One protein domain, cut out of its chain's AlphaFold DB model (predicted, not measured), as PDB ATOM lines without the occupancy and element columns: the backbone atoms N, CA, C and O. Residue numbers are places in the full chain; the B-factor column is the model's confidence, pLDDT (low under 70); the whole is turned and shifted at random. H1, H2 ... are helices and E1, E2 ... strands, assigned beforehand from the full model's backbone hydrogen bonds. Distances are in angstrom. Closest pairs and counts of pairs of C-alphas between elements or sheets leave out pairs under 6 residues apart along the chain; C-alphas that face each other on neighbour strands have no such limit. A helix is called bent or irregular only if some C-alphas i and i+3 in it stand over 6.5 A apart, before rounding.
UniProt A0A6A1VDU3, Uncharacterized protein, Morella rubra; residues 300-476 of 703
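Overview. This is residues 300 to 476 of the 703 residues of an uncharacterized protein of Morella rubra (UniProt A0A6A1VDU3). The model is an elongated row of parts with H5 near its middle, H1 running beside it in the opposite direction and H9 crossing it steeply on the other side, while H4 with the short helices H2, H6 and H7 makes a second group. One end is H3 with largely unnamed loops, among them residues 300 to 320; at the other end lie the hairpin E1 and E2, with H8 following it, and much of the long link of residues 437 to 460. The printed part has 177 residues, with seven named helices, then two antiparallel strands in the order E1 - E2, then two more helices; it is mostly helix, with under half of the residues in named elements. It is compact, with a radius of gyration of the C-alphas of 17.8 A, yet only just elongated, spanning 52 by 34 by 30 A.

Arrangement. E1, residues 415 to 420, and E2, residues 426 to 430, form an antiparallel hairpin at 142 degrees, with N 419 and O 427 2.9 A apart and N 427 and O 419 2.8 A apart, both within hydrogen-bond range. H8, residues 431 to 436, touches H7, residues 410 to 413, closest at the C-alphas of Arg 412 and Ile 431, 4.9 A. H7 touches H4, residues 371 to 380, at the C-alphas of Ala 375 and Ile 411, 5.1 A. H4 also touches H2, residues 340 to 343, at the C-alphas of His 343 and Trp 373, 6.3 A, and only just touches H6, residues 403 to 406, with 3 pairs of C-alphas within 8 A, the closest those of Asp 371 and Phe 406, 6.0 A. H5, residues 389 to 401, is near E1 and touches H1, residues 321 to 332, at a shallow tilt of 16 degrees, opposite ways; their closest C-alphas are those of Ile 326 and Val 391, 6.5 A. With residues 396 to 401 alone H5 touches H9, residues 461 to 473, at a steep tilt of 69.8 degrees, only just short of perpendicular, the same way; the C-alphas of Ala 400 and Trp 470 are closest, 5.9 A. H3, residues 355 to 364, touches no helix. Every O i to N i+4 pair is within hydrogen-bond range in H5, H8 and H9, against 6 of 8 in H1, 4 of 6 in H3 and 5 of 6 in H4; H2, H6 and H7 are too short for such a pair.

Along the chain. E1 is 13.6 A long and E2 13.8 A. H1 begins at C-alpha 321 (-13.701, -27.273, -14.811) and is 17.3 A long; H5 is 18.1 A, H4 14.9 A, and H9, 18.4 A, ends at C-alpha 473 (-24.469, -8.472, -28.587). H3, 14.8 A, is irregular, with C-alphas 356 and 359 7.6 A apart; H2 is only just irregular, with C-alphas 340 and 343 6.7 A apart.

Size, cuts and confidence. The C-alphas farthest apart are those of Phe 363 and Asp 423, 56.0 A. The printed part has no cut; the long links are H2 to H3 and H8 to H9. Mean pLDDT of the printed part is 77.8, and residue 341, residues 420 to 425 and residues 435 to 464 are under 70.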
ATOM      1  N   PRO A 300      -5.289 -42.460 -18.192       89.75
ATOM      2  CA  PRO A 300      -6.639 -42.957 -18.392       89.75
ATOM      3  C   PRO A 300      -7.535 -41.889 -19.022       89.75
ATOM      4  O   PRO A 300      -7.569 -40.735 -18.577       89.75
ATOM      5  N   SER A 301      -8.307 -42.300 -20.024       89.31
ATOM      6  CA  SER A 301      -9.343 -41.464 -20.629       89.31
ATOM      7  C   SER A 301     -10.721 -41.695 -20.007       89.31
ATOM      8  O   SER A 301     -11.029 -42.772 -19.492       89.31
ATOM      9  N   GLU A 302     -11.566 -40.668 -20.049       85.75
ATOM     10  CA  GLU A 302     -12.971 -40.763 -19.662       85.75
ATOM     11  C   GLU A 302     -13.766 -41.439 -20.791       85.75
ATOM     12  O   GLU A 302     -14.087 -40.817 -21.804       85.75
ATOM     13  N   SER A 303     -14.075 -42.726 -20.628       73.75
ATOM     14  CA  SER A 303     -14.776 -43.526 -21.644       73.75
ATOM     15  C   SER A 303     -16.216 -43.901 -21.276       73.75
ATOM     16  O   SER A 303     -16.920 -44.489 -22.096       73.75
ATOM     17  N   TYR A 304     -16.684 -43.575 -20.061       72.56
ATOM     18  CA  TYR A 304     -17.991 -43.971 -19.491       72.56
ATOM     19  C   TYR A 304     -18.377 -45.458 -19.676       72.56
ATOM     20  O   TYR A 304     -19.534 -45.831 -19.477       72.56
ATOM     21  N   SER A 305     -17.409 -46.309 -20.013       72.00
ATOM     22  CA  SER A 305     -17.513 -47.756 -20.156       72.00
ATOM     23  C   SER A 305     -16.870 -48.453 -18.960       72.00
ATOM     24  O   SER A 305     -16.069 -47.862 -18.242       72.00
ATOM     25  N   GLN A 306     -17.169 -49.740 -18.766       71.44
ATOM     26  CA  GLN A 306     -16.462 -50.555 -17.767       71.44
ATOM     27  C   GLN A 306     -14.992 -50.790 -18.148       71.44
ATOM     28  O   GLN A 306     -14.134 -50.900 -17.277       71.44
ATOM     29  N   GLN A 307     -14.694 -50.828 -19.451       78.00
ATOM     30  CA  GLN A 307     -13.332 -50.945 -19.952       78.00
ATOM     31  C   GLN A 307     -12.557 -49.641 -19.735       78.00
ATOM     32  O   GLN A 307     -13.028 -48.556 -20.095       78.00
ATOM     33  N   LYS A 308     -11.355 -49.773 -19.171       82.56
ATOM     34  CA  LYS A 308     -10.390 -48.686 -18.991       82.56
ATOM     35  C   LYS A 308      -9.576 -48.532 -20.268       82.56
ATOM     36  O   LYS A 308      -9.010 -49.509 -20.753       82.56
ATOM     37  N   PHE A 309      -9.491 -47.311 -20.777       86.31
ATOM     38  CA  PHE A 309      -8.651 -46.990 -21.926       86.31
ATOM     39  C   PHE A 309      -7.521 -46.076 -21.483       86.31
ATOM     40  O   PHE A 309      -7.766 -45.010 -20.914       86.31
ATOM     41  N   PHE A 310      -6.295 -46.511 -21.749       89.88
ATOM     42  CA  PHE A 310      -5.085 -45.752 -21.483       89.88
ATOM     43  C   PHE A 310      -4.500 -45.254 -22.797       89.88
ATOM     44  O   PHE A 310      -4.512 -45.979 -23.790       89.88
ATOM     45  N   HIS A 311      -3.996 -44.027 -22.777       91.88
ATOM     46  CA  HIS A 311      -3.431 -43.348 -23.936       91.88
ATOM     47  C   HIS A 311      -2.142 -42.629 -23.555       91.88
ATOM     48  O   HIS A 311      -1.855 -42.394 -22.371       91.88
ATOM     49  N   LYS A 312      -1.385 -42.235 -24.575       94.06
ATOM     50  CA  LYS A 312      -0.197 -41.401 -24.408       94.06
ATOM     51  C   LYS A 312      -0.580 -40.015 -23.885       94.06
ATOM     52  O   LYS A 312      -1.562 -39.443 -24.365       94.06
ATOM     53  N   PRO A 313       0.225 -39.399 -22.997       93.81
ATOM     54  CA  PRO A 313      -0.025 -38.043 -22.500       93.81
ATOM     55  C   PRO A 313      -0.350 -37.003 -23.586       93.81
ATOM     56  O   PRO A 313      -1.265 -36.204 -23.416       93.81
ATOM     57  N   ARG A 314       0.338 -37.056 -24.735       90.75
ATOM     58  CA  ARG A 314       0.146 -36.118 -25.861       90.75
ATOM     59  C   ARG A 314      -1.207 -36.233 -26.574       90.75
ATOM     60  O   ARG A 314      -1.638 -35.287 -27.233       90.75
ATOM     61  N   GLU A 315      -1.859 -37.388 -26.475       91.19
ATOM     62  CA  GLU A 315      -3.149 -37.669 -27.118       91.19
ATOM     63  C   GLU A 315      -4.330 -37.281 -26.221       91.19
ATOM     64  O   GLU A 315      -5.470 -37.191 -26.687       91.19
ATOM     65  N   VAL A 316      -4.056 -37.032 -24.938       92.19
ATOM     66  CA  VAL A 316      -5.053 -36.701 -23.927       92.19
ATOM     67  C   VAL A 316      -5.124 -35.188 -23.727       92.19
ATOM     68  O   VAL A 316      -4.121 -34.476 -23.757       92.19
ATOM     69  N   GLY A 317      -6.338 -34.678 -23.543       91.69
ATOM     70  CA  GLY A 317      -6.622 -33.281 -23.273       91.69
ATOM     71  C   GLY A 317      -7.419 -33.085 -21.989       91.69
ATOM     72  O   GLY A 317      -8.271 -33.901 -21.629       91.69
ATOM     73  N   ARG A 318      -7.142 -31.972 -21.309       92.94
ATOM     74  CA  ARG A 318      -7.876 -31.537 -20.110       92.94
ATOM     75  C   ARG A 318      -9.088 -30.696 -20.480       92.94
ATOM     76  O   ARG A 318      -9.066 -30.011 -21.509       92.94
ATOM     77  N   LEU A 319     -10.117 -30.707 -19.635       91.75
ATOM     78  CA  LEU A 319     -11.304 -29.879 -19.835       91.75
ATOM     79  C   LEU A 319     -11.336 -28.700 -18.863       91.75
ATOM     80  O   LEU A 319     -10.815 -28.747 -17.756       91.75
ATOM     81  N   MET A 320     -12.013 -27.627 -19.267       89.81
ATOM     82  CA  MET A 320     -12.344 -26.534 -18.366       89.81
ATOM     83  C   MET A 320     -13.242 -27.057 -17.232       89.81
ATOM     84  O   MET A 320     -14.266 -27.684 -17.526       89.81
ATOM     85  N   PRO A 321     -12.940 -26.756 -15.953       88.06
ATOM     86  CA  PRO A 321     -13.701 -27.273 -14.811       88.06
ATOM     87  C   PRO A 321     -15.211 -27.003 -14.884       88.06
ATOM     88  O   PRO A 321     -16.019 -27.849 -14.511       88.06
ATOM     89  N   ALA A 322     -15.614 -25.850 -15.427       88.69
ATOM     90  CA  ALA A 322     -17.025 -25.515 -15.621       88.69
ATOM     91  C   ALA A 322     -17.747 -26.492 -16.571       88.69
ATOM     92  O   ALA A 322     -18.912 -26.816 -16.350       88.69
ATOM     93  N   PHE A 323     -17.052 -27.009 -17.588       91.31
ATOM     94  CA  PHE A 323     -17.625 -27.944 -18.554       91.31
ATOM     95  C   PHE A 323     -17.785 -29.358 -17.976       91.31
ATOM     96  O   PHE A 323     -18.745 -30.050 -18.314       91.31
ATOM     97  N   TRP A 324     -16.926 -29.770 -17.035       89.69
ATOM     98  CA  TRP A 324     -17.106 -31.031 -16.300       89.69
ATOM     99  C   TRP A 324     -18.443 -31.088 -15.555       89.69
ATOM    100  O   TRP A 324     -19.106 -32.126 -15.564       89.69
ATOM    101  N   ASN A 325     -18.880 -29.967 -14.971       89.62
ATOM    102  CA  ASN A 325     -20.177 -29.883 -14.295       89.62
ATOM    103  C   ASN A 325     -21.341 -30.104 -15.271       89.62
ATOM    104  O   ASN A 325     -22.285 -30.828 -14.952       89.62
ATOM    105  N   ILE A 326     -21.246 -29.537 -16.477       90.94
ATOM    106  CA  ILE A 326     -22.238 -29.714 -17.543       90.94
ATOM    107  C   ILE A 326     -22.311 -31.183 -17.963       90.94
ATOM    108  O   ILE A 326     -23.400 -31.757 -17.981       90.94
ATOM    109  N   LEU A 327     -21.166 -31.816 -18.247       89.69
ATOM    110  CA  LEU A 327     -21.116 -33.232 -18.632       89.69
ATOM    111  C   LEU A 327     -21.662 -34.140 -17.521       89.69
ATOM    112  O   LEU A 327     -22.429 -35.066 -17.793       89.69
ATOM    113  N   GLY A 328     -21.328 -33.844 -16.263       87.56
ATOM    114  CA  GLY A 328     -21.854 -34.557 -15.100       87.56
ATOM    115  C   GLY A 328     -23.378 -34.463 -14.980       87.56
ATOM    116  O   GLY A 328     -24.037 -35.476 -14.732       87.56
ATOM    117  N   SER A 329     -23.950 -33.277 -15.194       88.75
ATOM    118  CA  SER A 329     -25.403 -33.064 -15.183       88.75
ATOM    119  C   SER A 329     -26.096 -33.722 -16.378       88.75
ATOM    120  O   SER A 329     -27.093 -34.417 -16.188       88.75
ATOM    121  N   ALA A 330     -25.544 -33.587 -17.586       88.81
ATOM    122  CA  ALA A 330     -26.079 -34.217 -18.793       88.81
ATOM    123  C   ALA A 330     -26.107 -35.750 -18.671       88.81
ATOM    124  O   ALA A 330     -27.106 -36.391 -19.004       88.81
ATOM    125  N   ARG A 331     -25.054 -36.348 -18.095       85.94
ATOM    126  CA  ARG A 331     -24.995 -37.794 -17.844       85.94
ATOM    127  C   ARG A 331     -26.068 -38.257 -16.860       85.94
ATOM    128  O   ARG A 331     -26.700 -39.283 -17.098       85.94
ATOM    129  N   LYS A 332     -26.295 -37.518 -15.768       88.19
ATOM    130  CA  LYS A 332     -27.366 -37.837 -14.800       88.19
ATOM    131  C   LYS A 332     -28.755 -37.828 -15.445       88.19
ATOM    132  O   LYS A 332     -29.645 -38.513 -14.959       88.19
ATOM    133  N   GLN A 333     -28.921 -37.081 -16.535       88.12
ATOM    134  CA  GLN A 333     -30.154 -37.011 -17.320       88.12
ATOM    135  C   GLN A 333     -30.224 -38.052 -18.452       88.12
ATOM    136  O   GLN A 333     -31.187 -38.060 -19.210       88.12
ATOM    137  N   GLY A 334     -29.237 -38.951 -18.564       82.38
ATOM    138  CA  GLY A 334     -29.241 -40.045 -19.540       82.38
ATOM    139  C   GLY A 334     -28.698 -39.683 -20.926       82.38
ATOM    140  O   GLY A 334     -28.851 -40.476 -21.854       82.38
ATOM    141  N   VAL A 335     -28.048 -38.525 -21.094       84.56
ATOM    142  CA  VAL A 335     -27.403 -38.169 -22.369       84.56
ATOM    143  C   VAL A 335     -26.183 -39.059 -22.611       84.56
ATOM    144  O   VAL A 335     -25.300 -39.183 -21.762       84.56
ATOM    145  N   SER A 336     -26.128 -39.670 -23.795       80.38
ATOM    146  CA  SER A 336     -25.006 -40.502 -24.228       80.38
ATOM    147  C   SER A 336     -23.776 -39.648 -24.552       80.38
ATOM    148  O   SER A 336     -23.812 -38.797 -25.439       80.38
ATOM    149  N   LEU A 337     -22.671 -39.903 -23.845       80.50
ATOM    150  CA  LEU A 337     -21.395 -39.188 -23.989       80.50
ATOM    151  C   LEU A 337     -20.286 -40.059 -24.610       80.50
ATOM    152  O   LEU A 337     -19.105 -39.751 -24.481       80.50
ATOM    153  N   HIS A 338     -20.643 -41.138 -25.315       71.81
ATOM    154  CA  HIS A 338     -19.667 -42.052 -25.931       71.81
ATOM    155  C   HIS A 338     -18.785 -41.389 -27.006       71.81
ATOM    156  O   HIS A 338     -17.712 -41.892 -27.320       71.81
ATOM    157  N   ASN A 339     -19.200 -40.232 -27.533       70.56
ATOM    158  CA  ASN A 339     -18.489 -39.511 -28.590       70.56
ATOM    159  C   ASN A 339     -17.390 -38.556 -28.089       70.56
ATOM    160  O   ASN A 339     -16.750 -37.915 -28.923       70.56
ATOM    161  N   LEU A 340     -17.130 -38.442 -26.779       75.19
ATOM    162  CA  LEU A 340     -16.132 -37.490 -26.252       75.19
ATOM    163  C   LEU A 340     -14.733 -37.679 -26.863       75.19
ATOM    164  O   LEU A 340     -14.030 -36.706 -27.124       75.19
ATOM    165  N   SER A 341     -14.346 -38.919 -27.153       69.44
ATOM    166  CA  SER A 341     -13.057 -39.264 -27.764       69.44
ATOM    167  C   SER A 341     -13.009 -39.080 -29.288       69.44
ATOM    168  O   SER A 341     -11.932 -39.117 -29.878       69.44
ATOM    169  N   SER A 342     -14.143 -38.833 -29.953       70.06
ATOM    170  CA  SER A 342     -14.239 -38.781 -31.425       70.06
ATOM    171  C   SER A 342     -13.719 -37.479 -32.055       70.06
ATOM    172  O   SER A 342     -13.721 -37.317 -33.275       70.06
ATOM    173  N   HIS A 343     -13.266 -36.527 -31.238       77.19
ATOM    174  CA  HIS A 343     -12.954 -35.164 -31.677       77.19
ATOM    175  C   HIS A 343     -11.447 -34.854 -31.746       77.19
ATOM    176  O   HIS A 343     -11.060 -33.685 -31.796       77.19
ATOM    177  N   GLY A 344     -10.603 -35.890 -31.807       78.50
ATOM    178  CA  GLY A 344      -9.166 -35.801 -32.114       78.50
ATOM    179  C   GLY A 344      -8.222 -35.780 -30.908       78.50
ATOM    180  O   GLY A 344      -7.043 -36.069 -31.077       78.50
ATOM    181  N   LYS A 345      -8.725 -35.486 -29.704       86.62
ATOM    182  CA  LYS A 345      -8.034 -35.736 -28.428       86.62
ATOM    183  C   LYS A 345      -8.945 -36.550 -27.516       86.62
ATOM    184  O   LYS A 345     -10.153 -36.294 -27.473       86.62
ATOM    185  N   TYR A 346      -8.361 -37.484 -26.776       89.94
ATOM    186  CA  TYR A 346      -9.043 -38.203 -25.704       89.94
ATOM    187  C   TYR A 346      -9.180 -37.291 -24.487       89.94
ATOM    188  O   TYR A 346      -8.308 -36.472 -24.224       89.94
ATOM    189  N   ILE A 347     -10.269 -37.411 -23.735       91.06
ATOM    190  CA  ILE A 347     -10.473 -36.586 -22.541       91.06
ATOM    191  C   ILE A 347      -9.896 -37.287 -21.325       91.06
ATOM    192  O   ILE A 347     -10.176 -38.463 -21.115       91.06
ATOM    193  N   LEU A 348      -9.100 -36.565 -20.536       91.25
ATOM    194  CA  LEU A 348      -8.552 -37.057 -19.273       91.25
ATOM    195  C   LEU A 348      -9.686 -37.514 -18.348       91.25
ATOM    196  O   LEU A 348     -10.707 -36.840 -18.252       91.25
ATOM    197  N   SER A 349      -9.509 -38.627 -17.634       89.31
ATOM    198  CA  SER A 349     -10.489 -39.015 -16.618       89.31
ATOM    199  C   SER A 349     -10.679 -37.908 -15.575       89.31
ATOM    200  O   SER A 349      -9.717 -37.369 -15.025       89.31
ATOM    201  N   SER A 350     -11.933 -37.623 -15.235       87.12
ATOM    202  CA  SER A 350     -12.338 -36.635 -14.225       87.12
ATOM    203  C   SER A 350     -11.655 -36.817 -12.862       87.12
ATOM    204  O   SER A 350     -11.451 -35.850 -12.132       87.12
ATOM    205  N   SER A 351     -11.247 -38.042 -12.514       85.94
ATOM    206  CA  SER A 351     -10.525 -38.319 -11.261       85.94
ATOM    207  C   SER A 351      -9.096 -37.761 -11.244       85.94
ATOM    208  O   SER A 351      -8.548 -37.531 -10.166       85.94
ATOM    209  N   PHE A 352      -8.514 -37.552 -12.427       87.12
ATOM    210  CA  PHE A 352      -7.147 -37.087 -12.649       87.12
ATOM    211  C   PHE A 352      -7.083 -35.586 -12.963       87.12
ATOM    212  O   PHE A 352      -6.052 -34.963 -12.725       87.12
ATOM    213  N   ASP A 353      -8.168 -34.987 -13.462       88.50
ATOM    214  CA  ASP A 353      -8.245 -33.558 -13.798       88.50
ATOM    215  C   ASP A 353      -8.502 -32.685 -12.553       88.50
ATOM    216  O   ASP A 353      -9.497 -31.967 -12.445       88.50
ATOM    217  N   LYS A 354      -7.607 -32.794 -11.566       88.88
ATOM    218  CA  LYS A 354      -7.642 -32.040 -10.306       88.88
ATOM    219  C   LYS A 354      -6.419 -31.144 -10.184       88.88
ATOM    220  O   LYS A 354      -5.325 -31.526 -10.592       88.88
ATOM    221  N   GLN A 355      -6.590 -30.014  -9.498       88.94
ATOM    222  CA  GLN A 355      -5.525 -29.032  -9.274       88.94
ATOM    223  C   GLN A 355      -4.276 -29.637  -8.607       88.94
ATOM    224  O   GLN A 355      -3.151 -29.248  -8.910       88.94
ATOM    225  N   GLU A 356      -4.458 -30.641  -7.740       89.00
ATOM    226  CA  GLU A 356      -3.349 -31.348  -7.086       89.00
ATOM    227  C   GLU A 356      -2.381 -32.017  -8.079       89.00
ATOM    228  O   GLU A 356      -1.197 -32.140  -7.780       89.00
ATOM    229  N   TYR A 357      -2.846 -32.401  -9.273       90.62
ATOM    230  CA  TYR A 357      -2.045 -33.095 -10.284       90.62
ATOM    231  C   TYR A 357      -1.561 -32.176 -11.415       90.62
ATOM    232  O   TYR A 357      -0.853 -32.642 -12.308       90.62
ATOM    233  N   ASP A 358      -1.874 -30.874 -11.379       91.12
ATOM    234  CA  ASP A 358      -1.556 -29.921 -12.456       91.12
ATOM    235  C   ASP A 358      -0.071 -29.907 -12.825       91.12
ATOM    236  O   ASP A 358       0.285 -29.934 -14.004       91.12
ATOM    237  N   HIS A 359       0.800 -29.910 -11.818       91.88
ATOM    238  CA  HIS A 359       2.249 -29.900 -12.000       91.88
ATOM    239  C   HIS A 359       2.769 -31.196 -12.653       91.88
ATOM    240  O   HIS A 359       3.670 -31.139 -13.489       91.88
ATOM    241  N   ILE A 360       2.170 -32.351 -12.338       93.19
ATOM    242  CA  ILE A 360       2.511 -33.647 -12.948       93.19
ATOM    243  C   ILE A 360       2.007 -33.707 -14.392       93.19
ATOM    244  O   ILE A 360       2.755 -34.074 -15.297       93.19
ATOM    245  N   LEU A 361       0.758 -33.302 -14.628       93.44
ATOM    246  CA  LEU A 361       0.160 -33.273 -15.964       93.44
ATOM    247  C   LEU A 361       0.917 -32.312 -16.892       93.44
ATOM    248  O   LEU A 361       1.207 -32.662 -18.034       93.44
ATOM    249  N   SER A 362       1.318 -31.143 -16.380       93.25
ATOM    250  CA  SER A 362       2.173 -30.194 -17.098       93.25
ATOM    251  C   SER A 362       3.555 -30.783 -17.400       93.25
ATOM    252  O   SER A 362       4.039 -30.662 -18.525       93.25
ATOM    253  N   PHE A 363       4.164 -31.495 -16.445       93.12
ATOM    254  CA  PHE A 363       5.441 -32.177 -16.662       93.12
ATOM    255  C   PHE A 363       5.374 -33.222 -17.787       93.12
ATOM    256  O   PHE A 363       6.320 -33.321 -18.573       93.12
ATOM    257  N   LEU A 364       4.252 -33.942 -17.901       93.31
ATOM    258  CA  LEU A 364       3.981 -34.913 -18.969       93.31
ATOM    259  C   LEU A 364       3.519 -34.283 -20.296       93.31
ATOM    260  O   LEU A 364       3.423 -34.992 -21.295       93.31
ATOM    261  N   GLY A 365       3.239 -32.978 -20.331       91.62
ATOM    262  CA  GLY A 365       2.753 -32.286 -21.529       91.62
ATOM    263  C   GLY A 365       1.266 -32.508 -21.836       91.62
ATOM    264  O   GLY A 365       0.861 -32.388 -22.991       91.62
ATOM    265  N   VAL A 366       0.445 -32.840 -20.832       92.62
ATOM    266  CA  VAL A 366      -1.015 -32.957 -20.995       92.62
ATOM    267  C   VAL A 366      -1.636 -31.560 -20.956       92.62
ATOM    268  O   VAL A 366      -1.845 -30.968 -19.894       92.62
ATOM    269  N   GLU A 367      -1.931 -31.026 -22.133       90.88
ATOM    270  CA  GLU A 367      -2.497 -29.686 -22.305       90.88
ATOM    271  C   GLU A 367      -4.037 -29.688 -22.310       90.88
ATOM    272  O   GLU A 367      -4.666 -30.715 -22.589       90.88
ATOM    273  N   PRO A 368      -4.687 -28.538 -22.054       91.19
ATOM    274  CA  PRO A 368      -6.111 -28.373 -22.324       91.19
ATOM    275  C   PRO A 368      -6.472 -28.706 -23.779       91.19
ATOM    276  O   PRO A 368      -5.658 -28.569 -24.700       91.19
ATOM    277  N   VAL A 369      -7.707 -29.154 -24.007       91.06
ATOM    278  CA  VAL A 369      -8.231 -29.275 -25.375       91.06
ATOM    279  C   VAL A 369      -8.356 -27.898 -26.032       91.06
ATOM    280  O   VAL A 369      -8.514 -26.884 -25.357       91.06
ATOM    281  N   ASN A 370      -8.293 -27.862 -27.364       89.94
ATOM    282  CA  ASN A 370      -8.497 -26.618 -28.101       89.94
ATOM    283  C   ASN A 370      -9.956 -26.141 -28.009       89.94
ATOM    284  O   ASN A 370     -10.878 -26.942 -27.850       89.94
ATOM    285  N   ASP A 371     -10.178 -24.838 -28.177       89.38
ATOM    286  CA  ASP A 371     -11.518 -24.250 -28.053       89.38
ATOM    287  C   ASP A 371     -12.511 -24.836 -29.080       89.38
ATOM    288  O   ASP A 371     -13.700 -25.011 -28.804       89.38
ATOM    289  N   GLY A 372     -12.016 -25.235 -30.258       86.94
ATOM    290  CA  GLY A 372     -12.810 -25.895 -31.300       86.94
ATOM    291  C   GLY A 372     -13.306 -27.299 -30.930       86.94
ATOM    292  O   GLY A 372     -14.295 -27.762 -31.505       86.94
ATOM    293  N   TRP A 373     -12.668 -27.976 -29.973       91.00
ATOM    294  CA  TRP A 373     -13.085 -29.288 -29.481       91.00
ATOM    295  C   TRP A 373     -14.439 -29.189 -28.773       91.00
ATOM    296  O   TRP A 373     -15.317 -30.009 -29.039       91.00
ATOM    297  N   TYR A 374     -14.659 -28.143 -27.964       90.12
ATOM    298  CA  TYR A 374     -15.934 -27.927 -27.266       90.12
ATOM    299  C   TYR A 374     -17.092 -27.762 -28.245       90.12
ATOM    300  O   TYR A 374     -18.148 -28.360 -28.057       90.12
ATOM    301  N   ALA A 375     -16.877 -27.011 -29.329       87.44
ATOM    302  CA  ALA A 375     -17.865 -26.862 -30.391       87.44
ATOM    303  C   ALA A 375     -18.233 -28.229 -30.999       87.44
ATOM    304  O   ALA A 375     -19.412 -28.578 -31.074       87.44
ATOM    305  N   LYS A 376     -17.236 -29.050 -31.356       88.31
ATOM    306  CA  LYS A 376     -17.479 -30.401 -31.890       88.31
ATOM    307  C   LYS A 376     -18.223 -31.297 -30.893       88.31
ATOM    308  O   LYS A 376     -19.161 -31.976 -31.299       88.31
ATOM    309  N   CYS A 377     -17.860 -31.245 -29.610       88.25
ATOM    310  CA  CYS A 377     -18.521 -32.005 -28.549       88.25
ATOM    311  C   CYS A 377     -19.993 -31.600 -28.383       88.25
ATOM    312  O   CYS A 377     -20.873 -32.458 -28.410       88.25
ATOM    313  N   ILE A 378     -20.291 -30.301 -28.293       87.81
ATOM    314  CA  ILE A 378     -21.672 -29.811 -28.153       87.81
ATOM    315  C   ILE A 378     -22.532 -30.238 -29.352       87.81
ATOM    316  O   ILE A 378     -23.670 -30.672 -29.166       87.81
ATOM    317  N   GLN A 379     -21.974 -30.182 -30.564       85.88
ATOM    318  CA  GLN A 379     -22.648 -30.639 -31.779       85.88
ATOM    319  C   GLN A 379     -22.844 -32.165 -31.814       85.88
ATOM    320  O   GLN A 379     -23.901 -32.637 -32.229       85.88
ATOM    321  N   GLY A 380     -21.835 -32.935 -31.400       81.62
ATOM    322  CA  GLY A 380     -21.804 -34.396 -31.516       81.62
ATOM    323  C   GLY A 380     -22.478 -35.167 -30.376       81.62
ATOM    324  O   GLY A 380     -22.745 -36.360 -30.534       81.62
ATOM    325  N   SER A 381     -22.754 -34.521 -29.238       77.12
ATOM    326  CA  SER A 381     -23.209 -35.186 -28.003       77.12
ATOM    327  C   SER A 381     -24.662 -34.892 -27.604       77.12
ATOM    328  O   SER A 381     -25.002 -35.028 -26.435       77.12
ATOM    329  N   ASN A 382     -25.532 -34.486 -28.540       80.44
ATOM    330  CA  ASN A 382     -26.949 -34.150 -28.283       80.44
ATOM    331  C   ASN A 382     -27.161 -33.267 -27.026       80.44
ATOM    332  O   ASN A 382     -28.196 -33.337 -26.366       80.44
ATOM    333  N   LEU A 383     -26.167 -32.441 -26.674       84.19
ATOM    334  CA  LEU A 383     -26.140 -31.708 -25.405       84.19
ATOM    335  C   LEU A 383     -27.156 -30.565 -25.379       84.19
ATOM    336  O   LEU A 383     -27.545 -30.127 -24.310       84.19
ATOM    337  N   VAL A 384     -27.595 -30.082 -26.541       83.50
ATOM    338  CA  VAL A 384     -28.535 -28.957 -26.650       83.50
ATOM    339  C   VAL A 384     -29.992 -29.418 -26.515       83.50
ATOM    340  O   VAL A 384     -30.790 -28.777 -25.829       83.50
ATOM    341  N   SER A 385     -30.352 -30.532 -27.160       81.88
ATOM    342  CA  SER A 385     -31.722 -31.072 -27.182       81.88
ATOM    343  C   SER A 385     -31.977 -32.185 -26.167       81.88
ATOM    344  O   SER A 385     -33.128 -32.410 -25.811       81.88
ATOM    345  N   GLY A 386     -30.938 -32.886 -25.709       81.56
ATOM    346  CA  GLY A 386     -31.063 -34.030 -24.802       81.56
ATOM    347  C   GLY A 386     -31.084 -33.686 -23.312       81.56
ATOM    348  O   GLY A 386     -31.272 -34.588 -22.502       81.56
ATOM    349  N   VAL A 387     -30.877 -32.420 -22.939       86.44
ATOM    350  CA  VAL A 387     -30.790 -31.974 -21.538       86.44
ATOM    351  C   VAL A 387     -31.974 -31.090 -21.134       86.44
ATOM    352  O   VAL A 387     -32.644 -30.491 -21.980       86.44
ATOM    353  N   SER A 388     -32.206 -30.971 -19.826       86.94
ATOM    354  CA  SER A 388     -33.172 -30.041 -19.242       86.94
ATOM    355  C   SER A 388     -32.815 -28.583 -19.541       86.94
ATOM    356  O   SER A 388     -31.658 -28.243 -19.785       86.94
ATOM    357  N   GLU A 389     -33.807 -27.693 -19.464       81.75
ATOM    358  CA  GLU A 389     -33.593 -26.257 -19.682       81.75
ATOM    359  C   GLU A 389     -32.538 -25.664 -18.732       81.75
ATOM    360  O   GLU A 389     -31.747 -24.833 -19.162       81.75
ATOM    361  N   ASP A 390     -32.445 -26.143 -17.487       82.19
ATOM    362  CA  ASP A 390     -31.425 -25.686 -16.532       82.19
ATOM    363  C   ASP A 390     -29.995 -25.976 -17.029       82.19
ATOM    364  O   ASP A 390     -29.146 -25.089 -17.048       82.19
ATOM    365  N   VAL A 391     -29.734 -27.199 -17.506       85.94
ATOM    366  CA  VAL A 391     -28.406 -27.592 -18.016       85.94
ATOM    367  C   VAL A 391     -28.121 -26.936 -19.366       85.94
ATOM    368  O   VAL A 391     -26.984 -26.570 -19.655       85.94
ATOM    369  N   TYR A 392     -29.152 -26.738 -20.189       87.25
ATOM    370  CA  TYR A 392     -29.037 -25.965 -21.423       87.25
ATOM    371  C   TYR A 392     -28.620 -24.512 -21.143       87.25
ATOM    372  O   TYR A 392     -27.735 -23.988 -21.823       87.25
ATOM    373  N   LEU A 393     -29.190 -23.875 -20.116       85.44
ATOM    374  CA  LEU A 393     -28.765 -22.544 -19.683       85.44
ATOM    375  C   LEU A 393     -27.319 -22.548 -19.174       85.44
ATOM    376  O   LEU A 393     -26.575 -21.630 -19.514       85.44
ATOM    377  N   ASP A 394     -26.892 -23.578 -18.438       86.38
ATOM    378  CA  ASP A 394     -25.491 -23.724 -18.019       86.38
ATOM    379  C   ASP A 394     -24.535 -23.854 -19.220       86.38
ATOM    380  O   ASP A 394     -23.449 -23.270 -19.204       86.38
ATOM    381  N   ILE A 395     -24.939 -24.548 -20.295       89.62
ATOM    382  CA  ILE A 395     -24.176 -24.614 -21.556       89.62
ATOM    383  C   ILE A 395     -24.042 -23.225 -22.182       89.62
ATOM    384  O   ILE A 395     -22.941 -22.826 -22.565       89.62
ATOM    385  N   LEU A 396     -25.144 -22.476 -22.287       88.06
ATOM    386  CA  LEU A 396     -25.105 -21.124 -22.850       88.06
ATOM    387  C   LEU A 396     -24.268 -20.170 -21.993       88.06
ATOM    388  O   LEU A 396     -23.514 -19.372 -22.541       88.06
ATOM    389  N   LEU A 397     -24.365 -20.271 -20.667       88.75
ATOM    390  CA  LEU A 397     -23.547 -19.495 -19.734       88.75
ATOM    391  C   LEU A 397     -22.061 -19.811 -19.899       88.75
ATOM    392  O   LEU A 397     -21.257 -18.892 -20.008       88.75
ATOM    393  N   PHE A 398     -21.699 -21.090 -20.002       91.25
ATOM    394  CA  PHE A 398     -20.320 -21.499 -20.261       91.25
ATOM    395  C   PHE A 398     -19.765 -20.889 -21.557       91.25
ATOM    396  O   PHE A 398     -18.622 -20.423 -21.576       91.25
ATOM    397  N   LEU A 399     -20.569 -20.865 -22.626       90.44
ATOM    398  CA  LEU A 399     -20.188 -20.233 -23.891       90.44
ATOM    399  C   LEU A 399     -20.080 -18.709 -23.767       90.44
ATOM    400  O   LEU A 399     -19.141 -18.134 -24.311       90.44
ATOM    401  N   ALA A 400     -21.005 -18.071 -23.047       88.25
ATOM    402  CA  ALA A 400     -21.019 -16.626 -22.835       88.25
ATOM    403  C   ALA A 400     -19.802 -16.155 -22.021       88.25
ATOM    404  O   ALA A 400     -19.100 -15.238 -22.446       88.25
ATOM    405  N   ASP A 401     -19.496 -16.831 -20.911       88.94
ATOM    406  CA  ASP A 401     -18.366 -16.505 -20.027       88.94
ATOM    407  C   ASP A 401     -17.004 -16.645 -20.733       88.94
ATOM    408  O   ASP A 401     -16.026 -16.003 -20.353       88.94
ATOM    409  N   ASN A 402     -16.932 -17.474 -21.778       88.88
ATOM    410  CA  ASN A 402     -15.698 -17.789 -22.503       88.88
ATOM    411  C   ASN A 402     -15.761 -17.379 -23.983       88.88
ATOM    412  O   ASN A 402     -15.002 -17.895 -24.808       88.88
ATOM    413  N   TRP A 403     -16.654 -16.449 -24.338       89.44
ATOM    414  CA  TRP A 403     -16.950 -16.149 -25.738       89.44
ATOM    415  C   TRP A 403     -15.731 -15.672 -26.532       89.44
ATOM    416  O   TRP A 403     -15.577 -16.056 -27.686       89.44
ATOM    417  N   SER A 404     -14.813 -14.924 -25.912       87.56
ATOM    418  CA  SER A 404     -13.576 -14.461 -26.561       87.56
ATOM    419  C   SER A 404     -12.723 -15.597 -27.140       87.56
ATOM    420  O   SER A 404     -12.062 -15.404 -28.158       87.56
ATOM    421  N   LYS A 405     -12.767 -16.787 -26.529       86.12
ATOM    422  CA  LYS A 405     -12.088 -17.995 -27.016       86.12
ATOM    423  C   LYS A 405     -12.889 -18.703 -28.106       86.12
ATOM    424  O   LYS A 405     -12.336 -19.197 -29.086       86.12
ATOM    425  N   PHE A 406     -14.209 -18.737 -27.950       87.69
ATOM    426  CA  PHE A 406     -15.095 -19.457 -28.859       87.69
ATOM    427  C   PHE A 406     -15.434 -18.691 -30.137       87.69
ATOM    428  O   PHE A 406     -15.820 -19.321 -31.124       87.69
ATOM    429  N   ASP A 407     -15.248 -17.373 -30.165       82.25
ATOM    430  CA  ASP A 407     -15.679 -16.524 -31.275       82.25
ATOM    431  C   ASP A 407     -15.027 -16.883 -32.619       82.25
ATOM    432  O   ASP A 407     -15.644 -16.775 -33.680       82.25
ATOM    433  N   CYS A 408     -13.791 -17.384 -32.561       81.00
ATOM    434  CA  CYS A 408     -13.009 -17.819 -33.720       81.00
ATOM    435  C   CYS A 408     -13.259 -19.288 -34.118       81.00
ATOM    436  O   CYS A 408     -12.596 -19.809 -35.015       81.00
ATOM    437  N   THR A 409     -14.181 -19.988 -33.449       87.69
ATOM    438  CA  THR A 409     -14.449 -21.419 -33.668       87.69
ATOM    439  C   THR A 409     -15.726 -21.653 -34.489       87.69
ATOM    440  O   THR A 409     -16.490 -20.734 -34.782       87.69
ATOM    441  N   ASN A 410     -16.021 -22.917 -34.824       86.25
ATOM    442  CA  ASN A 410     -17.245 -23.288 -35.546       86.25
ATOM    443  C   ASN A 410     -18.537 -23.158 -34.706       86.25
ATOM    444  O   ASN A 410     -19.621 -23.460 -35.204       86.25
ATOM    445  N   ILE A 411     -18.452 -22.703 -33.450       86.38
ATOM    446  CA  ILE A 411     -19.596 -22.571 -32.536       86.38
ATOM    447  C   ILE A 411     -20.738 -21.735 -33.132       86.38
ATOM    448  O   ILE A 411     -21.908 -22.061 -32.952       86.38
ATOM    449  N   ARG A 412     -20.406 -20.708 -33.928       83.94
ATOM    450  CA  ARG A 412     -21.380 -19.810 -34.567       83.94
ATOM    451  C   ARG A 412     -22.268 -20.507 -35.606       83.94
ATOM    452  O   ARG A 412     -23.342 -19.993 -35.913       83.94
ATOM    453  N   ASN A 413     -21.828 -21.649 -36.142       84.81
ATOM    454  CA  ASN A 413     -22.557 -22.447 -37.133       84.81
ATOM    455  C   ASN A 413     -23.316 -23.629 -36.513       84.81
ATOM    456  O   ASN A 413     -24.055 -24.310 -37.218       84.81
ATOM    457  N   ILE A 414     -23.137 -23.895 -35.218       86.69
ATOM    458  CA  ILE A 414     -23.831 -24.986 -34.531       86.69
ATOM    459  C   ILE A 414     -25.231 -24.519 -34.143       86.69
ATOM    460  O   ILE A 414     -25.415 -23.381 -33.710       86.69
ATOM    461  N   SER A 415     -26.216 -25.409 -34.274       85.62
ATOM    462  CA  SER A 415     -27.605 -25.174 -33.873       85.62
ATOM    463  C   SER A 415     -27.742 -25.140 -32.346       85.62
ATOM    464  O   SER A 415     -28.110 -26.130 -31.716       85.62
ATOM    465  N   LEU A 416     -27.390 -24.001 -31.751       84.75
ATOM    466  CA  LEU A 416     -27.352 -23.785 -30.302       84.75
ATOM    467  C   LEU A 416     -28.625 -23.135 -29.765       84.75
ATOM    468  O   LEU A 416     -29.019 -23.416 -28.641       84.75
ATOM    469  N   VAL A 417     -29.244 -22.246 -30.538       83.50
ATOM    470  CA  VAL A 417     -30.309 -21.369 -30.047       83.50
ATOM    471  C   VAL A 417     -31.659 -22.023 -30.293       83.50
ATOM    472  O   VAL A 417     -32.064 -22.218 -31.441       83.50
ATOM    473  N   LYS A 418     -32.372 -22.340 -29.211       81.94
ATOM    474  CA  LYS A 418     -33.771 -22.781 -29.261       81.94
ATOM    475  C   LYS A 418     -34.695 -21.608 -29.617       81.94
ATOM    476  O   LYS A 418     -34.637 -20.559 -28.977       81.94
ATOM    477  N   TYR A 419     -35.571 -21.795 -30.601       73.25
ATOM    478  CA  TYR A 419     -36.647 -20.859 -30.942       73.25
ATOM    479  C   TYR A 419     -37.959 -21.606 -31.200       73.25
ATOM    480  O   TYR A 419     -37.957 -22.791 -31.522       73.25
ATOM    481  N   VAL A 420     -39.092 -20.920 -31.059       67.62
ATOM    482  CA  VAL A 420     -40.417 -21.501 -31.320       67.62
ATOM    483  C   VAL A 420     -40.900 -21.022 -32.685       67.62
ATOM    484  O   VAL A 420     -40.909 -19.821 -32.956       67.62
ATOM    485  N   GLY A 421     -41.252 -21.956 -33.567       58.75
ATOM    486  CA  GLY A 421     -41.820 -21.641 -34.877       58.75
ATOM    487  C   GLY A 421     -43.287 -21.218 -34.795       58.75
ATOM    488  O   GLY A 421     -43.933 -21.331 -33.755       58.75
ATOM    489  N   LEU A 422     -43.829 -20.742 -35.920       57.34
ATOM    490  CA  LEU A 422     -45.235 -20.325 -36.034       57.34
ATOM    491  C   LEU A 422     -46.227 -21.479 -35.806       57.34
ATOM    492  O   LEU A 422     -47.370 -21.247 -35.430       57.34
ATOM    493  N   ASP A 423     -45.782 -22.715 -36.008       63.22
ATOM    494  CA  ASP A 423     -46.522 -23.951 -35.743       63.22
ATOM    495  C   ASP A 423     -46.506 -24.359 -34.258       63.22
ATOM    496  O   ASP A 423     -47.139 -25.338 -33.863       63.22
ATOM    497  N   GLY A 424     -45.780 -23.620 -33.416       61.84
ATOM    498  CA  GLY A 424     -45.602 -23.946 -32.011       61.84
ATOM    499  C   GLY A 424     -44.629 -25.101 -31.758       61.84
ATOM    500  O   GLY A 424     -44.571 -25.582 -30.622       61.84
ATOM    501  N   ALA A 425     -43.853 -25.553 -32.741       67.31
ATOM    502  CA  ALA A 425     -42.769 -26.500 -32.501       67.31
ATOM    503  C   ALA A 425     -41.491 -25.772 -32.051       67.31
ATOM    504  O   ALA A 425     -41.256 -24.610 -32.391       67.31
ATOM    505  N   ALA A 426     -40.669 -26.453 -31.249       72.25
ATOM    506  CA  ALA A 426     -39.351 -25.963 -30.864       72.25
ATOM    507  C   ALA A 426     -38.324 -26.379 -31.923       72.25
ATOM    508  O   ALA A 426     -38.205 -27.556 -32.260       72.25
ATOM    509  N   TYR A 427     -37.570 -25.408 -32.418       77.50
ATOM    510  CA  TYR A 427     -36.521 -25.575 -33.411       77.50
ATOM    511  C   TYR A 427     -35.191 -25.077 -32.860       77.50
ATOM    512  O   TYR A 427     -35.146 -24.296 -31.911       77.50
ATOM    513  N   LEU A 428     -34.103 -25.504 -33.493       82.31
ATOM    514  CA  LEU A 428     -32.760 -25.023 -33.208       82.31
ATOM    515  C   LEU A 428     -32.239 -24.231 -34.403       82.31
ATOM    516  O   LEU A 428     -32.425 -24.641 -35.549       82.31
ATOM    517  N   CYS A 429     -31.564 -23.119 -34.140       79.94
ATOM    518  CA  CYS A 429     -30.817 -22.373 -35.146       79.94
ATOM    519  C   CYS A 429     -29.421 -22.017 -34.652       79.94
ATOM    520  O   CYS A 429     -29.122 -22.011 -33.453       79.94
ATOM    521  N   SER A 430     -28.549 -21.731 -35.607       85.19
ATOM    522  CA  SER A 430     -27.199 -21.251 -35.342       85.19
ATOM    523  C   SER A 430     -27.150 -19.736 -35.149       85.19
ATOM    524  O   SER A 430     -28.029 -19.000 -35.599       85.19
ATOM    525  N   ILE A 431     -26.089 -19.245 -34.508       82.88
ATOM    526  CA  ILE A 431     -25.875 -17.806 -34.275       82.88
ATOM    527  C   ILE A 431     -25.744 -17.057 -35.614       82.88
ATOM    528  O   ILE A 431     -26.277 -15.960 -35.789       82.88
ATOM    529  N   ASN A 432     -25.094 -17.671 -36.605       81.44
ATOM    530  CA  ASN A 432     -24.991 -17.105 -37.949       81.44
ATOM    531  C   ASN A 432     -26.342 -17.046 -38.681       81.44
ATOM    532  O   ASN A 432     -26.574 -16.131 -39.469       81.44
ATOM    533  N   GLU A 433     -27.253 -17.986 -38.428       76.75
ATOM    534  CA  GLU A 433     -28.614 -17.904 -38.970       76.75
ATOM    535  C   GLU A 433     -29.444 -16.810 -38.295       76.75
ATOM    536  O   GLU A 433     -30.256 -16.182 -38.977       76.75
ATOM    537  N   CYS A 434     -29.227 -16.551 -37.000       71.69
ATOM    538  CA  CYS A 434     -29.862 -15.435 -36.291       71.69
ATOM    539  C   CYS A 434     -29.412 -14.076 -36.845       71.69
ATOM    540  O   CYS A 434     -30.230 -13.182 -37.022       71.69
ATOM    541  N   THR A 435     -28.123 -13.926 -37.168       67.88
ATOM    542  CA  THR A 435     -27.550 -12.647 -37.632       67.88
ATOM    543  C   THR A 435     -27.809 -12.339 -39.109       67.88
ATOM    544  O   THR A 435     -27.843 -11.170 -39.483       67.88
ATOM    545  N   LYS A 436     -27.991 -13.356 -39.965       64.56
ATOM    546  CA  LYS A 436     -28.193 -13.179 -41.419       64.56
ATOM    547  C   LYS A 436     -29.653 -12.988 -41.846       64.56
ATOM    548  O   LYS A 436     -29.900 -12.598 -42.987       64.56
ATOM    549  N   ARG A 437     -30.635 -13.320 -41.003       54.72
ATOM    550  CA  ARG A 437     -32.056 -13.309 -41.393       54.72
ATOM    551  C   ARG A 437     -32.695 -11.939 -41.133       54.72
ATOM    552  O   ARG A 437     -33.021 -11.613 -40.005       54.72
ATOM    553  N   ASN A 438     -32.985 -11.208 -42.212       43.12
ATOM    554  CA  ASN A 438     -33.797  -9.974 -42.254       43.12
ATOM    555  C   ASN A 438     -35.302 -10.180 -41.929       43.12
ATOM    556  O   ASN A 438     -36.136  -9.396 -42.373       43.12
ATOM    557  N   GLY A 439     -35.690 -11.252 -41.228       45.81
ATOM    558  CA  GLY A 439     -37.097 -11.610 -41.014       45.81
ATOM    559  C   GLY A 439     -37.445 -11.792 -39.542       45.81
ATOM    560  O   GLY A 439     -36.753 -12.537 -38.847       45.81
ATOM    561  N   ASP A 440     -38.541 -11.160 -39.117       46.69
ATOM    562  CA  ASP A 440     -39.146 -11.220 -37.781       46.69
ATOM    563  C   ASP A 440     -39.435 -12.670 -37.347       46.69
ATOM    564  O   ASP A 440     -40.507 -13.227 -37.586       46.69
ATOM    565  N   LYS A 441     -38.461 -13.317 -36.704       47.97
ATOM    566  CA  LYS A 441     -38.667 -14.558 -35.952       47.97
ATOM    567  C   LYS A 441     -38.436 -14.268 -34.480       47.97
ATOM    568  O   LYS A 441     -37.324 -13.954 -34.068       47.97
ATOM    569  N   THR A 442     -39.486 -14.406 -33.684       46.16
ATOM    570  CA  THR A 442     -39.413 -14.255 -32.232       46.16
ATOM    571  C   THR A 442     -38.621 -15.423 -31.643       46.16
ATOM    572  O   THR A 442     -39.105 -16.554 -31.578       46.16
ATOM    573  N   VAL A 443     -37.388 -15.170 -31.205       45.72
ATOM    574  CA  VAL A 443     -36.621 -16.138 -30.410       45.72
ATOM    575  C   VAL A 443     -37.194 -16.130 -28.995       45.72
ATOM    576  O   VAL A 443     -36.809 -15.333 -28.144       45.72
ATOM    577  N   SER A 444     -38.169 -17.000 -28.738       44.03
ATOM    578  CA  SER A 444     -38.684 -17.214 -27.387       44.03
ATOM    579  C   SER A 444     -37.748 -18.144 -26.617       44.03
ATOM    580  O   SER A 444     -37.875 -19.361 -26.699       44.03
ATOM    581  N   LEU A 445     -36.862 -17.569 -25.800       42.12
ATOM    582  CA  LEU A 445     -36.069 -18.306 -24.800       42.12
ATOM    583  C   LEU A 445     -36.893 -18.774 -23.585       42.12
ATOM    584  O   LEU A 445     -36.343 -19.196 -22.574       42.12
ATOM    585  N   SER A 446     -38.222 -18.710 -23.652       37.62
ATOM    586  CA  SER A 446     -39.075 -19.146 -22.554       37.62
ATOM    587  C   SER A 446     -40.454 -19.552 -23.052       37.62
ATOM    588  O   SER A 446     -41.345 -18.720 -23.217       37.62
ATOM    589  N   ARG A 447     -40.681 -20.861 -23.174       34.78
ATOM    590  CA  ARG A 447     -42.045 -21.408 -23.130       34.78
ATOM    591  C   ARG A 447     -42.623 -21.490 -21.709       34.78
ATOM    592  O   ARG A 447     -43.690 -22.050 -21.518       34.78
ATOM    593  N   TYR A 448     -41.961 -20.862 -20.738       33.09
ATOM    594  CA  TYR A 448     -42.457 -20.664 -19.379       33.09
ATOM    595  C   TYR A 448     -42.329 -19.195 -18.963       33.09
ATOM    596  O   TYR A 448     -41.655 -18.854 -17.997       33.09
ATOM    597  N   SER A 449     -43.010 -18.305 -19.685       38.28
ATOM    598  CA  SER A 449     -43.558 -17.104 -19.049       38.28
ATOM    599  C   SER A 449     -44.928 -17.456 -18.490       38.28
ATOM    600  O   SER A 449     -45.947 -17.237 -19.143       38.28
ATOM    601  N   ARG A 450     -44.921 -18.049 -17.295       37.25
ATOM    602  CA  ARG A 450     -45.825 -17.740 -16.177       37.25
ATOM    603  C   ARG A 450     -45.430 -18.617 -14.977       37.25
ATOM    604  O   ARG A 450     -45.497 -19.837 -15.022       37.25
ATOM    605  N   ASP A 451     -44.952 -17.927 -13.947       33.91
ATOM    606  CA  ASP A 451     -44.847 -18.298 -12.529       33.91
ATOM    607  C   ASP A 451     -43.665 -19.097 -11.941       33.91
ATOM    608  O   ASP A 451     -43.245 -18.721 -10.844       33.91
ATOM    609  N   GLU A 452     -43.033 -20.089 -12.582       32.91
ATOM    610  CA  GLU A 452     -42.026 -20.905 -11.845       32.91
ATOM    611  C   GLU A 452     -40.538 -20.569 -12.079       32.91
ATOM    612  O   GLU A 452     -39.722 -20.716 -11.167       32.91
ATOM    613  N   THR A 453     -40.146 -20.029 -13.235       37.22
ATOM    614  CA  THR A 453     -38.733 -19.698 -13.533       37.22
ATOM    615  C   THR A 453     -38.300 -18.326 -13.019       37.22
ATOM    616  O   THR A 453     -37.138 -18.154 -12.648       37.22
ATOM    617  N   HIS A 454     -39.216 -17.358 -12.895       40.06
ATOM    618  CA  HIS A 454     -38.912 -16.051 -12.289       40.06
ATOM    619  C   HIS A 454     -38.522 -16.163 -10.804       40.06
ATOM    620  O   HIS A 454     -37.778 -15.317 -10.313       40.06
ATOM    621  N   LYS A 455     -38.953 -17.230 -10.114       37.50
ATOM    622  CA  LYS A 455     -38.568 -17.522  -8.724       37.50
ATOM    623  C   LYS A 455     -37.239 -18.275  -8.574       37.50
ATOM    624  O   LYS A 455     -36.697 -18.271  -7.476       37.50
ATOM    625  N   LYS A 456     -36.702 -18.899  -9.633       38.00
ATOM    626  CA  LYS A 456     -35.422 -19.643  -9.585       38.00
ATOM    627  C   LYS A 456     -34.260 -18.927 -10.280       38.00
ATOM    628  O   LYS A 456     -33.137 -18.990  -9.792       38.00
ATOM    629  N   LEU A 457     -34.514 -18.162 -11.344       39.09
ATOM    630  CA  LEU A 457     -33.503 -17.297 -11.982       39.09
ATOM    631  C   LEU A 457     -33.178 -16.026 -11.172       39.09
ATOM    632  O   LEU A 457     -32.244 -15.306 -11.519       39.09
ATOM    633  N   SER A 458     -33.919 -15.745 -10.097       42.22
ATOM    634  CA  SER A 458     -33.607 -14.687  -9.127       42.22
ATOM    635  C   SER A 458     -32.437 -15.040  -8.198       42.22
ATOM    636  O   SER A 458     -31.935 -14.159  -7.506       42.22
ATOM    637  N   ALA A 459     -31.964 -16.294  -8.195       39.38
ATOM    638  CA  ALA A 459     -30.887 -16.738  -7.312       39.38
ATOM    639  C   ALA A 459     -29.483 -16.244  -7.729       39.38
ATOM    640  O   ALA A 459     -28.545 -16.361  -6.945       39.38
ATOM    641  N   CYS A 460     -29.305 -15.670  -8.929       46.53
ATOM    642  CA  CYS A 460     -28.029 -15.062  -9.329       46.53
ATOM    643  C   CYS A 460     -28.220 -14.003 -10.434       46.53
ATOM    644  O   CYS A 460     -28.137 -14.300 -11.629       46.53
ATOM    645  N   SER A 461     -28.483 -12.751 -10.042       59.09
ATOM    646  CA  SER A 461     -28.713 -11.614 -10.955       59.09
ATOM    647  C   SER A 461     -27.584 -11.402 -11.974       59.09
ATOM    648  O   SER A 461     -27.843 -11.019 -13.114       59.09
ATOM    649  N   GLN A 462     -26.343 -11.708 -11.589       62.84
ATOM    650  CA  GLN A 462     -25.149 -11.462 -12.397       62.84
ATOM    651  C   GLN A 462     -25.002 -12.441 -13.576       62.84
ATOM    652  O   GLN A 462     -24.761 -12.002 -14.695       62.84
ATOM    653  N   ARG A 463     -25.244 -13.748 -13.375       68.94
ATOM    654  CA  ARG A 463     -25.192 -14.757 -14.458       68.94
ATOM    655  C   ARG A 463     -26.233 -14.482 -15.541       68.94
ATOM    656  O   ARG A 463     -25.950 -14.571 -16.733       68.94
ATOM    657  N   ARG A 464     -27.441 -14.097 -15.119       69.00
ATOM    658  CA  ARG A 464     -28.525 -13.726 -16.036       69.00
ATOM    659  C   ARG A 464     -28.166 -12.486 -16.857       69.00
ATOM    660  O   ARG A 464     -28.470 -12.458 -18.043       69.00
ATOM    661  N   ALA A 465     -27.522 -11.491 -16.245       75.12
ATOM    662  CA  ALA A 465     -27.072 -10.293 -16.950       75.12
ATOM    663  C   ALA A 465     -26.024 -10.625 -18.023       75.12
ATOM    664  O   ALA A 465     -26.196 -10.203 -19.164       75.12
ATOM    665  N   THR A 466     -25.013 -11.442 -17.701       79.31
ATOM    666  CA  THR A 466     -23.990 -11.874 -18.672       79.31
ATOM    667  C   THR A 466     -24.608 -12.595 -19.867       79.31
ATOM    668  O   THR A 466     -24.304 -12.265 -21.013       79.31
ATOM    669  N   LEU A 467     -25.524 -13.536 -19.619       82.12
ATOM    670  CA  LEU A 467     -26.194 -14.271 -20.691       82.12
ATOM    671  C   LEU A 467     -27.049 -13.354 -21.574       82.12
ATOM    672  O   LEU A 467     -27.011 -13.473 -22.795       82.12
ATOM    673  N   LEU A 468     -27.818 -12.442 -20.971       78.06
ATOM    674  CA  LEU A 468     -28.648 -11.493 -21.715       78.06
ATOM    675  C   LEU A 468     -27.797 -10.554 -22.572       78.06
ATOM    676  O   LEU A 468     -28.127 -10.351 -23.738       78.06
ATOM    677  N   GLN A 469     -26.698 -10.037 -22.021       81.75
ATOM    678  CA  GLN A 469     -25.763  -9.187 -22.754       81.75
ATOM    679  C   GLN A 469     -25.159  -9.945 -23.942       81.75
ATOM    680  O   GLN A 469     -25.194  -9.466 -25.071       81.75
ATOM    681  N   TRP A 470     -24.697 -11.178 -23.719       86.12
ATOM    682  CA  TRP A 470     -24.136 -12.021 -24.773       86.12
ATOM    683  C   TRP A 470     -25.152 -12.336 -25.888       86.12
ATOM    684  O   TRP A 470     -24.831 -12.238 -27.077       86.12
ATOM    685  N   LEU A 471     -26.398 -12.658 -25.525       82.19
ATOM    686  CA  LEU A 471     -27.489 -12.892 -26.480       82.19
ATOM    687  C   LEU A 471     -27.814 -11.641 -27.312       82.19
ATOM    688  O   LEU A 471     -28.058 -11.755 -28.517       82.19
ATOM    689  N   GLN A 472     -27.801 -10.458 -26.697       77.75
ATOM    690  CA  GLN A 472     -28.038  -9.188 -27.389       77.75
ATOM    691  C   GLN A 472     -26.882  -8.834 -28.329       77.75
ATOM    692  O   GLN A 472     -27.106  -8.516 -29.501       77.75
ATOM    693  N   ASP A 473     -25.644  -8.939 -27.854       81.19
ATOM    694  CA  ASP A 473     -24.469  -8.472 -28.587       81.19
ATOM    695  C   ASP A 473     -24.108  -9.395 -29.753       81.19
ATOM    696  O   ASP A 473     -23.844  -8.911 -30.863       81.19
ATOM    697  N   HIS A 474     -24.148 -10.713 -29.530       79.69
ATOM    698  CA  HIS A 474     -23.628 -11.705 -30.475       79.69
ATOM    699  C   HIS A 474     -24.715 -12.483 -31.217       79.69
ATOM    700  O   HIS A 474     -24.550 -12.765 -32.403       79.69
ATOM    701  N   VAL A 475     -25.834 -12.800 -30.559       74.50
ATOM    702  CA  VAL A 475     -26.958 -13.520 -31.192       74.50
ATOM    703  C   VAL A 475     -27.985 -12.552 -31.796       74.50
ATOM    704  O   VAL A 475     -28.811 -12.967 -32.606       74.50
ATOM    705  N   LYS A 476     -27.894 -11.252 -31.472       71.88
ATOM    706  CA  LYS A 476     -28.831 -10.196 -31.897       71.88
ATOM    707  C   LYS A 476     -30.276 -10.475 -31.474       71.88
ATOM    708  O   LYS A 476     -31.219 -10.096 -32.163       71.88
TER     709      LYS A 476